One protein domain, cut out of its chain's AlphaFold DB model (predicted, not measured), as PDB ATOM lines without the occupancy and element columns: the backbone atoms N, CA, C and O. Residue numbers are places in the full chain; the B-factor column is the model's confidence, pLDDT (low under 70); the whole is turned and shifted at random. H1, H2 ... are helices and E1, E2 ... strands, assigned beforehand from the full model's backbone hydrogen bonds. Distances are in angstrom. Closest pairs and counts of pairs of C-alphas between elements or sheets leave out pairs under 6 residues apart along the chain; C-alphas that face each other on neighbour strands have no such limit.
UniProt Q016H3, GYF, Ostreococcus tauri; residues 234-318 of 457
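What this domain is: This is residues 234 to 318 of the 457 residues of the protein "GYF" of Ostreococcus tauri (UniProt Q016H3). The domain is a rod with a strongly twisted sheet of four strands at one end and two helices, H3 and H4, side by side at the other. Between these ends lies the short helix H2, which touches the short helix H1 and only grazes the sheet. The printed part has 85 residues, with four named helices and four named strands in the order E1, E2, H1, E3, E4, H2, H3, H4; the sheet runs E2, E1, E3, E4, antiparallel throughout, and the class is mixed, helices and strands. The whole is compact, with a radius of gyration of the C-alphas of 13.8 A, and the C-alphas span 45 by 22 by 21 A.

How they stand to each other: E1, residues 234 to 238, and E2, residues 244 to 249, form a hairpin, antiparallel at 151 degrees, with N 235 and O 248 2.8 A apart, within hydrogen-bond range. E3, residues 265 to 268, is the antiparallel neighbour of E1 at 147 degrees, with N 267 and O 236 at 2.8 A. E3 and E4, residues 271 to 277, form a second hairpin at 140 degrees, with N 266 and O 276 at 2.8 A. E2 and E4 are the edge strands. E2, H1, residues 250 to 255, and E3 make a split strand-helix-strand unit, two strands running the same way with a helix between them in the chain and E1 between them in the sheet; its crossover is right-handed. H1 is only just not on the sheet, with 4 pairs of C-alphas within 10 A. H2, residues 278 to 282, only grazes the sheet, with residues 278 to 281. H1 and H2 touch, closest at the C-alphas of Met 254 and Leu 282, 6.9 A. H3, residues 285 to 293, is close to H2 but not clearly touching, the closest C-alphas being those of Ala 279 and Thr 285, 5.2 A. H3 and H4, residues 304 to 318, touch, closest at the C-alphas of Cys 291 and Leu 311, 6.1 A; they run the same way at a shallow tilt of 34 degrees, only just short of steep. H4 is apart from H1 and from the four strands. In H1, H2, H3 and H4 every O i to N i+4 pair is within hydrogen-bond range.

Where its parts are: E1 begins at C-alpha 234, (132.289, 95.498, 99.810), and measures 13.9 A; E2 measures 14.8 A, H1 8.9 A, E3 10.2 A, E4 14.3 A, H2 6.0 A and H3 12.3 A. H4 runs 20.5 A, from C-alpha 304 at (138.623, 114.532, 105.416) to C-alpha 318 at (141.319, 134.628, 102.536).

The domain as a whole: The two C-alphas farthest apart are those of Gly 270 and Glu 317, 45.4 A. The printed part has no cut and no long link. The mean pLDDT of the printed part is 83.3, with residues 272 to 273 and 316 to 318 under 70.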
ATOM      1  N   SER A 234     131.239  95.712  98.826       87.56
ATOM      2  CA  SER A 234     132.289  95.498  99.810       87.56
ATOM      3  C   SER A 234     133.603  96.037  99.264       87.56
ATOM      4  O   SER A 234     133.919  95.871  98.089       87.56
ATOM      5  N   TRP A 235     134.362  96.689 100.129       88.44
ATOM      6  CA  TRP A 235     135.627  97.326  99.809       88.44
ATOM      7  C   TRP A 235     136.732  96.726 100.665       88.44
ATOM      8  O   TRP A 235     136.516  96.430 101.845       88.44
ATOM      9  N   TYR A 236     137.911  96.584 100.080       90.62
ATOM     10  CA  TYR A 236     139.148  96.261 100.777       90.62
ATOM     11  C   TYR A 236     140.092  97.452 100.685       90.62
ATOM     12  O   TYR A 236     140.051  98.187  99.702       90.62
ATOM     13  N   TYR A 237     140.945  97.646 101.680       90.56
ATOM     14  CA  TYR A 237     142.083  98.555 101.563       90.56
ATOM     15  C   TYR A 237     143.358  97.857 102.014       90.56
ATOM     16  O   TYR A 237     143.320  96.939 102.833       90.56
ATOM     17  N   GLU A 238     144.482  98.306 101.474       88.12
ATOM     18  CA  GLU A 238     145.811  97.910 101.928       88.12
ATOM     19  C   GLU A 238     146.260  98.901 103.008       88.12
ATOM     20  O   GLU A 238     146.212 100.119 102.803       88.12
ATOM     21  N   ASP A 239     146.626  98.399 104.186       86.88
ATOM     22  CA  ASP A 239     147.193  99.239 105.242       86.88
ATOM     23  C   ASP A 239     148.678  99.570 104.982       86.88
ATOM     24  O   ASP A 239     149.311  99.060 104.058       86.88
ATOM     25  N   ASP A 240     149.271 100.426 105.818       81.50
ATOM     26  CA  ASP A 240     150.687 100.810 105.681       81.50
ATOM     27  C   ASP A 240     151.662  99.634 105.863       81.50
ATOM     28  O   ASP A 240     152.829  99.718 105.473       81.50
ATOM     29  N   TYR A 241     151.190  98.541 106.463       84.00
ATOM     30  CA  TYR A 241     151.933  97.304 106.667       84.00
ATOM     31  C   TYR A 241     151.723  96.305 105.523       84.00
ATOM     32  O   TYR A 241     152.224  95.183 105.610       84.00
ATOM     33  N   LYS A 242     151.048  96.718 104.441       83.69
ATOM     34  CA  LYS A 242     150.701  95.894 103.276       83.69
ATOM     35  C   LYS A 242     149.762  94.733 103.590       83.69
ATOM     36  O   LYS A 242     149.731  93.736 102.868       83.69
ATOM     37  N   ASN A 243     148.998  94.842 104.672       88.38
ATOM     38  CA  ASN A 243     147.961  93.874 104.981       88.38
ATOM     39  C   ASN A 243     146.644  94.306 104.348       88.38
ATOM     40  O   ASN A 243     146.237  95.468 104.412       88.38
ATOM     41  N   TRP A 244     145.959  93.326 103.771       89.50
ATOM     42  CA  TRP A 244     144.631  93.502 103.207       89.50
ATOM     43  C   TRP A 244     143.594  93.525 104.323       89.50
ATOM     44  O   TRP A 244     143.454  92.558 105.072       89.50
ATOM     45  N   GLN A 245     142.856  94.625 104.418       89.88
ATOM     46  CA  GLN A 245     141.792  94.822 105.393       89.88
ATOM     47  C   GLN A 245     140.442  94.867 104.676       89.88
ATOM     48  O   GLN A 245     140.268  95.606 103.708       89.88
ATOM     49  N   GLY A 246     139.470  94.098 105.162       88.50
ATOM     50  CA  GLY A 246     138.112  94.041 104.617       88.50
ATOM     51  C   GLY A 246     137.475  92.662 104.800       88.50
ATOM     52  O   GLY A 246     138.068  91.797 105.446       88.50
ATOM     53  N   PRO A 247     136.277  92.429 104.239       89.94
ATOM     54  CA  PRO A 247     135.464  93.364 103.453       89.94
ATOM     55  C   PRO A 247     134.713  94.393 104.313       89.94
ATOM     56  O   PRO A 247     134.067  94.036 105.297       89.94
ATOM     57  N   PHE A 248     134.711  95.659 103.891       90.12
ATOM     58  CA  PHE A 248     133.963  96.742 104.541       90.12
ATOM     59  C   PHE A 248     132.862  97.309 103.654       90.12
ATOM     60  O   PHE A 248     133.000  97.420 102.440       90.12
ATOM     61  N   THR A 249     131.767  97.736 104.270       90.00
ATOM     62  CA  THR A 249     130.705  98.477 103.579       90.00
ATOM     63  C   THR A 249     131.052  99.964 103.473       90.00
ATOM     64  O   THR A 249     131.756 100.513 104.322       90.00
ATOM     65  N   ALA A 250     130.486 100.664 102.484       85.75
ATOM     66  CA  ALA A 250     130.656 102.117 102.358       85.75
ATOM     67  C   ALA A 250     130.218 102.883 103.627       85.75
ATOM     68  O   ALA A 250     130.835 103.877 103.996       85.75
ATOM     69  N   ALA A 251     129.200 102.391 104.342       86.44
ATOM     70  CA  ALA A 251     128.755 102.974 105.608       86.44
ATOM     71  C   ALA A 251     129.814 102.850 106.722       86.44
ATOM     72  O   ALA A 251     130.023 103.801 107.473       86.44
ATOM     73  N   GLN A 252     130.522 101.718 106.808       88.94
ATOM     74  CA  GLN A 252     131.637 101.553 107.753       88.94
ATOM     75  C   GLN A 252     132.797 102.493 107.405       88.94
ATOM     76  O   GLN A 252     133.316 103.185 108.280       88.94
ATOM     77  N   LEU A 253     133.138 102.621 106.122       88.31
ATOM     78  CA  LEU A 253     134.155 103.580 105.680       88.31
ATOM     79  C   LEU A 253     133.759 105.031 105.997       88.31
ATOM     80  O   LEU A 253     134.604 105.810 106.436       88.31
ATOM     81  N   MET A 254     132.474 105.388 105.882       85.75
ATOM     82  CA  MET A 254     131.969 106.699 106.312       85.75
ATOM     83  C   MET A 254     132.169 106.944 107.811       85.75
ATOM     84  O   MET A 254     132.540 108.055 108.189       85.75
ATOM     85  N   THR A 255     131.974 105.938 108.672       89.44
ATOM     86  CA  THR A 255     132.219 106.100 110.121       89.44
ATOM     87  C   THR A 255     133.690 106.351 110.448       89.44
ATOM     88  O   THR A 255     133.995 107.051 111.412       89.44
ATOM     89  N   TRP A 256     134.608 105.841 109.625       88.56
ATOM     90  CA  TRP A 256     136.054 105.999 109.812       88.56
ATOM     91  C   TRP A 256     136.670 107.120 108.977       88.56
ATOM     92  O   TRP A 256     137.877 107.340 109.032       88.56
ATOM     93  N   ARG A 257     135.852 107.885 108.256       86.81
ATOM     94  CA  ARG A 257     136.264 109.016 107.415       86.81
ATOM     95  C   ARG A 257     137.131 110.059 108.138       86.81
ATOM     96  O   ARG A 257     137.925 110.753 107.508       86.81
ATOM     97  N   SER A 258     136.969 110.214 109.453       85.00
ATOM     98  CA  SER A 258     137.787 111.123 110.267       85.00
ATOM     99  C   SER A 258     139.164 110.557 110.629       85.00
ATOM    100  O   SER A 258     140.058 111.333 110.961       85.00
ATOM    101  N   MET A 259     139.328 109.235 110.567       84.56
ATOM    102  CA  MET A 259     140.522 108.497 110.991       84.56
ATOM    103  C   MET A 259     141.359 108.005 109.809       84.56
ATOM    104  O   MET A 259     142.574 107.872 109.940       84.56
ATOM    105  N   LEU A 260     140.730 107.757 108.658       88.69
ATOM    106  CA  LEU A 260     141.405 107.271 107.461       88.69
ATOM    107  C   LEU A 260     141.894 108.424 106.562       88.69
ATOM    108  O   LEU A 260     141.182 109.423 106.400       88.69
ATOM    109  N   PRO A 261     143.090 108.297 105.955       87.88
ATOM    110  CA  PRO A 261     143.583 109.246 104.962       87.88
ATOM    111  C   PRO A 261     142.684 109.310 103.725       87.88
ATOM    112  O   PRO A 261     142.201 108.286 103.250       87.88
ATOM    113  N   MET A 262     142.519 110.503 103.157       84.50
ATOM    114  CA  MET A 262     141.752 110.708 101.917       84.50
ATOM    115  C   MET A 262     142.350 109.963 100.712       84.50
ATOM    116  O   MET A 262     141.609 109.476  99.859       84.50
ATOM    117  N   ASP A 263     143.679 109.846 100.689       84.50
ATOM    118  CA  ASP A 263     144.455 109.217  99.612       84.50
ATOM    119  C   ASP A 263     144.541 107.685  99.750       84.50
ATOM    120  O   ASP A 263     145.279 107.026  99.017       84.50
ATOM    121  N   LEU A 264     143.810 107.104 100.709       88.44
ATOM    122  CA  LEU A 264     143.784 105.662 100.923       88.44
ATOM    123  C   LEU A 264     143.197 104.952  99.696       88.44
ATOM    124  O   LEU A 264     142.120 105.313  99.213       88.44
ATOM    125  N   ARG A 265     143.903 103.923  99.223       88.75
ATOM    126  CA  ARG A 265     143.509 103.099  98.079       88.75
ATOM    127  C   ARG A 265     142.516 102.031  98.525       88.75
ATOM    128  O   ARG A 265     142.785 101.277  99.460       88.75
ATOM    129  N   LEU A 266     141.380 101.984  97.850       89.06
ATOM    130  CA  LEU A 266     140.313 101.015  98.038       89.06
ATOM    131  C   LEU A 266     140.159 100.157  96.785       89.06
ATOM    132  O   LEU A 266     140.230 100.653  95.660       89.06
ATOM    133  N   PHE A 267     139.867  98.884  97.007       88.75
ATOM    134  CA  PHE A 267     139.597  97.886  95.985       88.75
ATOM    135  C   PHE A 267     138.172  97.367  96.154       88.75
ATOM    136  O   PHE A 267     137.751  97.032  97.267       88.75
ATOM    137  N   GLU A 268     137.414  97.316  95.063       85.69
ATOM    138  CA  GLU A 268     136.057  96.772  95.070       85.69
ATOM    139  C   GLU A 268     136.092  95.237  95.114       85.69
ATOM    140  O   GLU A 268     136.857  94.583  94.405       85.69
ATOM    141  N   HIS A 269     135.247  94.631  95.944       77.88
ATOM    142  CA  HIS A 269     135.114  93.182  96.009       77.88
ATOM    143  C   HIS A 269     134.552  92.624  94.697       77.88
ATOM    144  O   HIS A 269     133.398  92.878  94.353       77.88
ATOM    145  N   GLY A 270     135.364  91.831  93.998       71.81
ATOM    146  CA  GLY A 270     135.037  91.254  92.692       71.81
ATOM    147  C   GLY A 270     135.813  91.883  91.536       71.81
ATOM    148  O   GLY A 270     135.949  91.236  90.504       71.81
ATOM    149  N   ASP A 271     136.393  93.069  91.742       70.88
ATOM    150  CA  ASP A 271     137.218  93.778  90.765       70.88
ATOM    151  C   ASP A 271     138.514  94.271  91.434       70.88
ATOM    152  O   ASP A 271     138.690  95.453  91.730       70.88
ATOM    153  N   GLU A 272     139.466  93.355  91.642       64.62
ATOM    154  CA  GLU A 272     140.786  93.637  92.247       64.62
ATOM    155  C   GLU A 272     141.628  94.647  91.439       64.62
ATOM    156  O   GLU A 272     142.603  95.203  91.935       64.62
ATOM    157  N   SER A 273     141.236  94.917  90.193       59.88
ATOM    158  CA  SER A 273     141.879  95.886  89.296       59.88
ATOM    159  C   SER A 273     141.306  97.305  89.397       59.88
ATOM    160  O   SER A 273     141.887  98.231  88.827       59.88
ATOM    161  N   ALA A 274     140.168  97.497  90.071       70.25
ATOM    162  CA  ALA A 274     139.530  98.801  90.220       70.25
ATOM    163  C   ALA A 274     140.069  99.521  91.466       70.25
ATOM    164  O   ALA A 274     139.421  99.567  92.512       70.25
ATOM    165  N   GLU A 275     141.278 100.076  91.350       79.81
ATOM    166  CA  GLU A 275     141.834 100.973  92.366       79.81
ATOM    167  C   GLU A 275     141.022 102.277  92.379       79.81
ATOM    168  O   GLU A 275     140.997 103.022  91.398       79.81
ATOM    169  N   THR A 276     140.353 102.556  93.492       83.75
ATOM    170  CA  THR A 276     139.639 103.817  93.733       83.75
ATOM    171  C   THR A 276     140.172 104.463  95.001       83.75
ATOM    172  O   THR A 276     140.667 103.786  95.898       83.75
ATOM    173  N   THR A 277     140.110 105.788  95.103       86.94
ATOM    174  CA  THR A 277     140.522 106.473  96.341       86.94
ATOM    175  C   THR A 277     139.354 106.564  97.318       86.94
ATOM    176  O   THR A 277     138.198 106.691  96.906       86.94
ATOM    177  N   LEU A 278     139.632 106.562  98.627       85.69
ATOM    178  CA  LEU A 278     138.617 106.789  99.665       85.69
ATOM    179  C   LEU A 278     137.844 108.087  99.417       85.69
ATOM    180  O   LEU A 278     136.623 108.118  99.578       85.69
ATOM    181  N   ALA A 279     138.534 109.132  98.960       84.50
ATOM    182  CA  ALA A 279     137.896 110.381  98.578       84.50
ATOM    183  C   ALA A 279     136.901 110.219  97.415       84.50
ATOM    184  O   ALA A 279     135.857 110.862  97.418       84.50
ATOM    185  N   GLU A 280     137.171 109.365  96.432       86.44
ATOM    186  CA  GLU A 280     136.251 109.111  95.317       86.44
ATOM    187  C   GLU A 280     135.025 108.305  95.756       86.44
ATOM    188  O   GLU A 280     133.896 108.673  95.427       86.44
ATOM    189  N   VAL A 281     135.229 107.272  96.578       84.19
ATOM    190  CA  VAL A 281     134.148 106.414  97.089       84.19
ATOM    191  C   VAL A 281     133.212 107.176  98.035       84.19
ATOM    192  O   VAL A 281     131.997 106.965  98.005       84.19
ATOM    193  N   LEU A 282     133.751 108.078  98.862       84.25
ATOM    194  CA  LEU A 282     132.975 108.879  99.817       84.25
ATOM    195  C   LEU A 282     132.501 110.236  99.268       84.25
ATOM    196  O   LEU A 282     131.725 110.917  99.942       84.25
ATOM    197  N   GLY A 283     132.927 110.627  98.061       82.81
ATOM    198  CA  GLY A 283     132.555 111.902  97.435       82.81
ATOM    199  C   GLY A 283     133.301 113.131  97.976       82.81
ATOM    200  O   GLY A 283     132.785 114.244  97.902       82.81
ATOM    201  N   ASP A 284     134.511 112.945  98.504       83.12
ATOM    202  CA  ASP A 284     135.376 113.984  99.082       83.12
ATOM    203  C   ASP A 284     136.419 114.555  98.123       83.12
ATOM    204  O   ASP A 284     137.146 115.488  98.475       83.12
ATOM    205  N   THR A 285     136.447 114.076  96.882       81.81
ATOM    206  CA  THR A 285     137.236 114.669  95.793       81.81
ATOM    207  C   THR A 285     137.095 116.198  95.674       81.81
ATOM    208  O   THR A 285     138.132 116.857  95.534       81.81
ATOM    209  N   PRO A 286     135.904 116.834  95.807       85.12
ATOM    210  CA  PRO A 286     135.814 118.292  95.754       85.12
ATOM    211  C   PRO A 286     136.463 118.984  96.957       85.12
ATOM    212  O   PRO A 286     136.903 120.120  96.815       85.12
ATOM    213  N   ILE A 287     136.542 118.340  98.126       83.62
ATOM    214  CA  ILE A 287     137.159 118.928  99.326       83.62
ATOM    215  C   ILE A 287     138.673 119.018  99.126       83.62
ATOM    216  O   ILE A 287     139.258 120.076  99.352       83.62
ATOM    217  N   ALA A 288     139.298 117.948  98.627       81.44
ATOM    218  CA  ALA A 288     140.719 117.956  98.279       81.44
ATOM    219  C   ALA A 288     141.029 118.975  97.168       81.44
ATOM    220  O   ALA A 288     141.982 119.748  97.285       81.44
ATOM    221  N   ALA A 289     140.190 119.035  96.128       84.12
ATOM    222  CA  ALA A 289     140.346 119.994  95.035       84.12
ATOM    223  C   ALA A 289     140.205 121.453  95.504       84.12
ATOM    224  O   ALA A 289     140.953 122.317  95.052       84.12
ATOM    225  N   GLN A 290     139.287 121.736  96.434       84.50
ATOM    226  CA  GLN A 290     139.138 123.067  97.033       84.50
ATOM    227  C   GLN A 290     140.361 123.463  97.865       84.50
ATOM    228  O   GLN A 290     140.803 124.606  97.766       84.50
ATOM    229  N   CYS A 291     140.941 122.539  98.641       82.88
ATOM    230  CA  CYS A 291     142.175 122.815  99.383       82.88
ATOM    231  C   CYS A 291     143.317 123.167  98.427       82.88
ATOM    232  O   CYS A 291     143.990 124.177  98.622       82.88
ATOM    233  N   ALA A 292     143.482 122.380  97.360       84.12
ATOM    234  CA  ALA A 292     144.492 122.626  96.337       84.12
ATOM    235  C   ALA A 292     144.277 123.969  95.615       84.12
ATOM    236  O   ALA A 292     145.237 124.702  95.387       84.12
ATOM    237  N   ALA A 293     143.026 124.328  95.306       85.38
ATOM    238  CA  ALA A 293     142.685 125.601  94.669       85.38
ATOM    239  C   ALA A 293     142.992 126.819  95.556       85.38
ATOM    240  O   ALA A 293     143.356 127.873  95.042       85.38
ATOM    241  N   LEU A 294     142.874 126.672  96.878       83.62
ATOM    242  CA  LEU A 294     143.241 127.698  97.859       83.62
ATOM    243  C   LEU A 294     144.739 127.689  98.213       83.62
ATOM    244  O   LEU A 294     145.159 128.442  99.086       83.62
ATOM    245  N   GLY A 295     145.549 126.837  97.572       84.62
ATOM    246  CA  GLY A 295     146.984 126.715  97.856       84.62
ATOM    247  C   GLY A 295     147.303 126.065  99.207       84.62
ATOM    248  O   GLY A 295     148.439 126.138  99.674       84.62
ATOM    249  N   ILE A 296     146.321 125.424  99.844       84.56
ATOM    250  CA  ILE A 296     146.483 124.778 101.145       84.56
ATOM    251  C   ILE A 296     147.101 123.397 100.926       84.56
ATOM    252  O   ILE A 296     146.449 122.476 100.429       84.56
ATOM    253  N   VAL A 297     148.369 123.251 101.311       83.94
ATOM    254  CA  VAL A 297     149.093 121.978 101.226       83.94
ATOM    255  C   VAL A 297     148.625 121.058 102.352       83.94
ATOM    256  O   VAL A 297     148.959 121.257 103.519       83.94
ATOM    257  N   LEU A 298     147.834 120.047 101.997       82.25
ATOM    258  CA  LEU A 298     147.415 119.006 102.929       82.25
ATOM    259  C   LEU A 298     148.577 118.031 103.189       82.25
ATOM    260  O   LEU A 298     149.283 117.662 102.249       82.25
ATOM    261  N   PRO A 299     148.790 117.583 104.440       83.69
ATOM    262  CA  PRO A 299     149.773 116.545 104.728       83.69
ATOM    263  C   PRO A 299     149.410 115.223 104.019       83.69
ATOM    264  O   PRO A 299     148.226 114.939 103.843       83.69
ATOM    265  N   PRO A 300     150.393 114.356 103.698       73.62
ATOM    266  CA  PRO A 300     150.205 113.122 102.910       73.62
ATOM    267  C   PRO A 300     149.333 112.042 103.582       73.62
ATOM    268  O   PRO A 300     149.145 110.959 103.043       73.62
ATOM    269  N   ARG A 301     148.818 112.309 104.788       80.50
ATOM    270  CA  ARG A 301     147.856 111.467 105.516       80.50
ATOM    271  C   ARG A 301     146.666 112.276 106.034       80.50
ATOM    272  O   ARG A 301     146.088 111.947 107.069       80.50
ATOM    273  N   ALA A 302     146.342 113.381 105.369       84.69
ATOM    274  CA  ALA A 302     145.231 114.230 105.762       84.69
ATOM    275  C   ALA A 302     143.914 113.450 105.692       84.69
ATOM    276  O   ALA A 302     143.560 112.863 104.670       84.69
ATOM    277  N   THR A 303     143.174 113.472 106.794       89.06
ATOM    278  CA  THR A 303     141.807 112.956 106.837       89.06
ATOM    279  C   THR A 303     140.845 114.012 106.298       89.06
ATOM    280  O   THR A 303     141.160 115.209 106.259       89.06
ATOM    281  N   ALA A 304     139.632 113.602 105.926       84.81
ATOM    282  CA  ALA A 304     138.623 114.532 105.416       84.81
ATOM    283  C   ALA A 304     138.298 115.656 106.421       84.81
ATOM    284  O   ALA A 304     138.038 116.793 106.030       84.81
ATOM    285  N   ALA A 305     138.351 115.354 107.723       85.31
ATOM    286  CA  ALA A 305     138.131 116.329 108.788       85.31
ATOM    287  C   ALA A 305     139.247 117.387 108.847       85.31
ATOM    288  O   ALA A 305     138.962 118.576 108.996       85.31
ATOM    289  N   HIS A 306     140.506 116.972 108.675       85.69
ATOM    290  CA  HIS A 306     141.640 117.895 108.615       85.69
ATOM    291  C   HIS A 306     141.531 118.828 107.405       85.69
ATOM    292  O   HIS A 306     141.712 120.037 107.542       85.69
ATOM    293  N   ALA A 307     141.142 118.292 106.245       84.81
ATOM    294  CA  ALA A 307     140.922 119.090 105.043       84.81
ATOM    295  C   ALA A 307     139.785 120.111 105.216       84.81
ATOM    296  O   ALA A 307     139.948 121.281 104.887       84.81
ATOM    297  N   GLN A 308     138.656 119.713 105.808       87.00
ATOM    298  CA  GLN A 308     137.548 120.632 106.097       87.00
ATOM    299  C   GLN A 308     137.925 121.729 107.100       87.00
ATOM    300  O   GLN A 308     137.493 122.876 106.952       87.00
ATOM    301  N   TYR A 309     138.720 121.394 108.119       86.88
ATOM    302  CA  TYR A 309     139.243 122.377 109.063       86.88
ATOM    303  C   TYR A 309     140.155 123.381 108.357       86.88
ATOM    304  O   TYR A 309     139.943 124.585 108.489       86.88
ATOM    305  N   ALA A 310     141.086 122.888 107.537       85.06
ATOM    306  CA  ALA A 310     142.012 123.716 106.778       85.06
ATOM    307  C   ALA A 310     141.281 124.643 105.788       85.06
ATOM    308  O   ALA A 310     141.611 125.820 105.690       85.06
ATOM    309  N   LEU A 311     140.217 124.167 105.129       86.38
ATOM    310  CA  LEU A 311     139.348 125.021 104.307       86.38
ATOM    311  C   LEU A 311     138.681 126.124 105.121       86.38
ATOM    312  O   LEU A 311     138.561 127.248 104.643       86.38
ATOM    313  N   ARG A 312     138.215 125.825 106.337       84.25
ATOM    314  CA  ARG A 312     137.560 126.822 107.189       84.25
ATOM    315  C   ARG A 312     138.548 127.890 107.645       84.25
ATOM    316  O   ARG A 312     138.195 129.066 107.611       84.25
ATOM    317  N   THR A 313     139.755 127.497 108.047       84.31
ATOM    318  CA  THR A 313     140.802 128.435 108.472       84.31
ATOM    319  C   THR A 313     141.338 129.238 107.294       84.31
ATOM    320  O   THR A 313     141.337 130.460 107.360       84.31
ATOM    321  N   GLY A 314     141.675 128.587 106.179       74.94
ATOM    322  CA  GLY A 314     142.183 129.258 104.981       74.94
ATOM    323  C   GLY A 314     141.140 130.148 104.304       74.94
ATOM    324  O   GLY A 314     141.478 131.203 103.787       74.94
ATOM    325  N   ARG A 315     139.846 129.802 104.364       72.25
ATOM    326  CA  ARG A 315     138.764 130.695 103.911       72.25
ATOM    327  C   ARG A 315     138.550 131.877 104.853       72.25
ATOM    328  O   ARG A 315     138.175 132.941 104.379       72.25
ATOM    329  N   ALA A 316     138.743 131.702 106.159       60.81
ATOM    330  CA  ALA A 316     138.697 132.812 107.110       60.81
ATOM    331  C   ALA A 316     139.887 133.764 106.914       60.81
ATOM    332  O   ALA A 316     139.715 134.970 107.035       60.81
ATOM    333  N   GLU A 317     141.052 133.230 106.552       57.94
ATOM    334  CA  GLU A 317     142.258 133.998 106.236       57.94
ATOM    335  C   GLU A 317     142.151 134.693 104.867       57.94
ATOM    336  O   GLU A 317     142.449 135.873 104.763       57.94
ATOM    337  N   ALA A 318     141.589 134.030 103.850       55.94
ATOM    338  CA  ALA A 318     141.319 134.628 102.536       55.94
ATOM    339  C   ALA A 318     140.147 135.635 102.529       55.94
ATOM    340  O   ALA A 318     140.012 136.420 101.594       55.94
TER     341      ALA A 318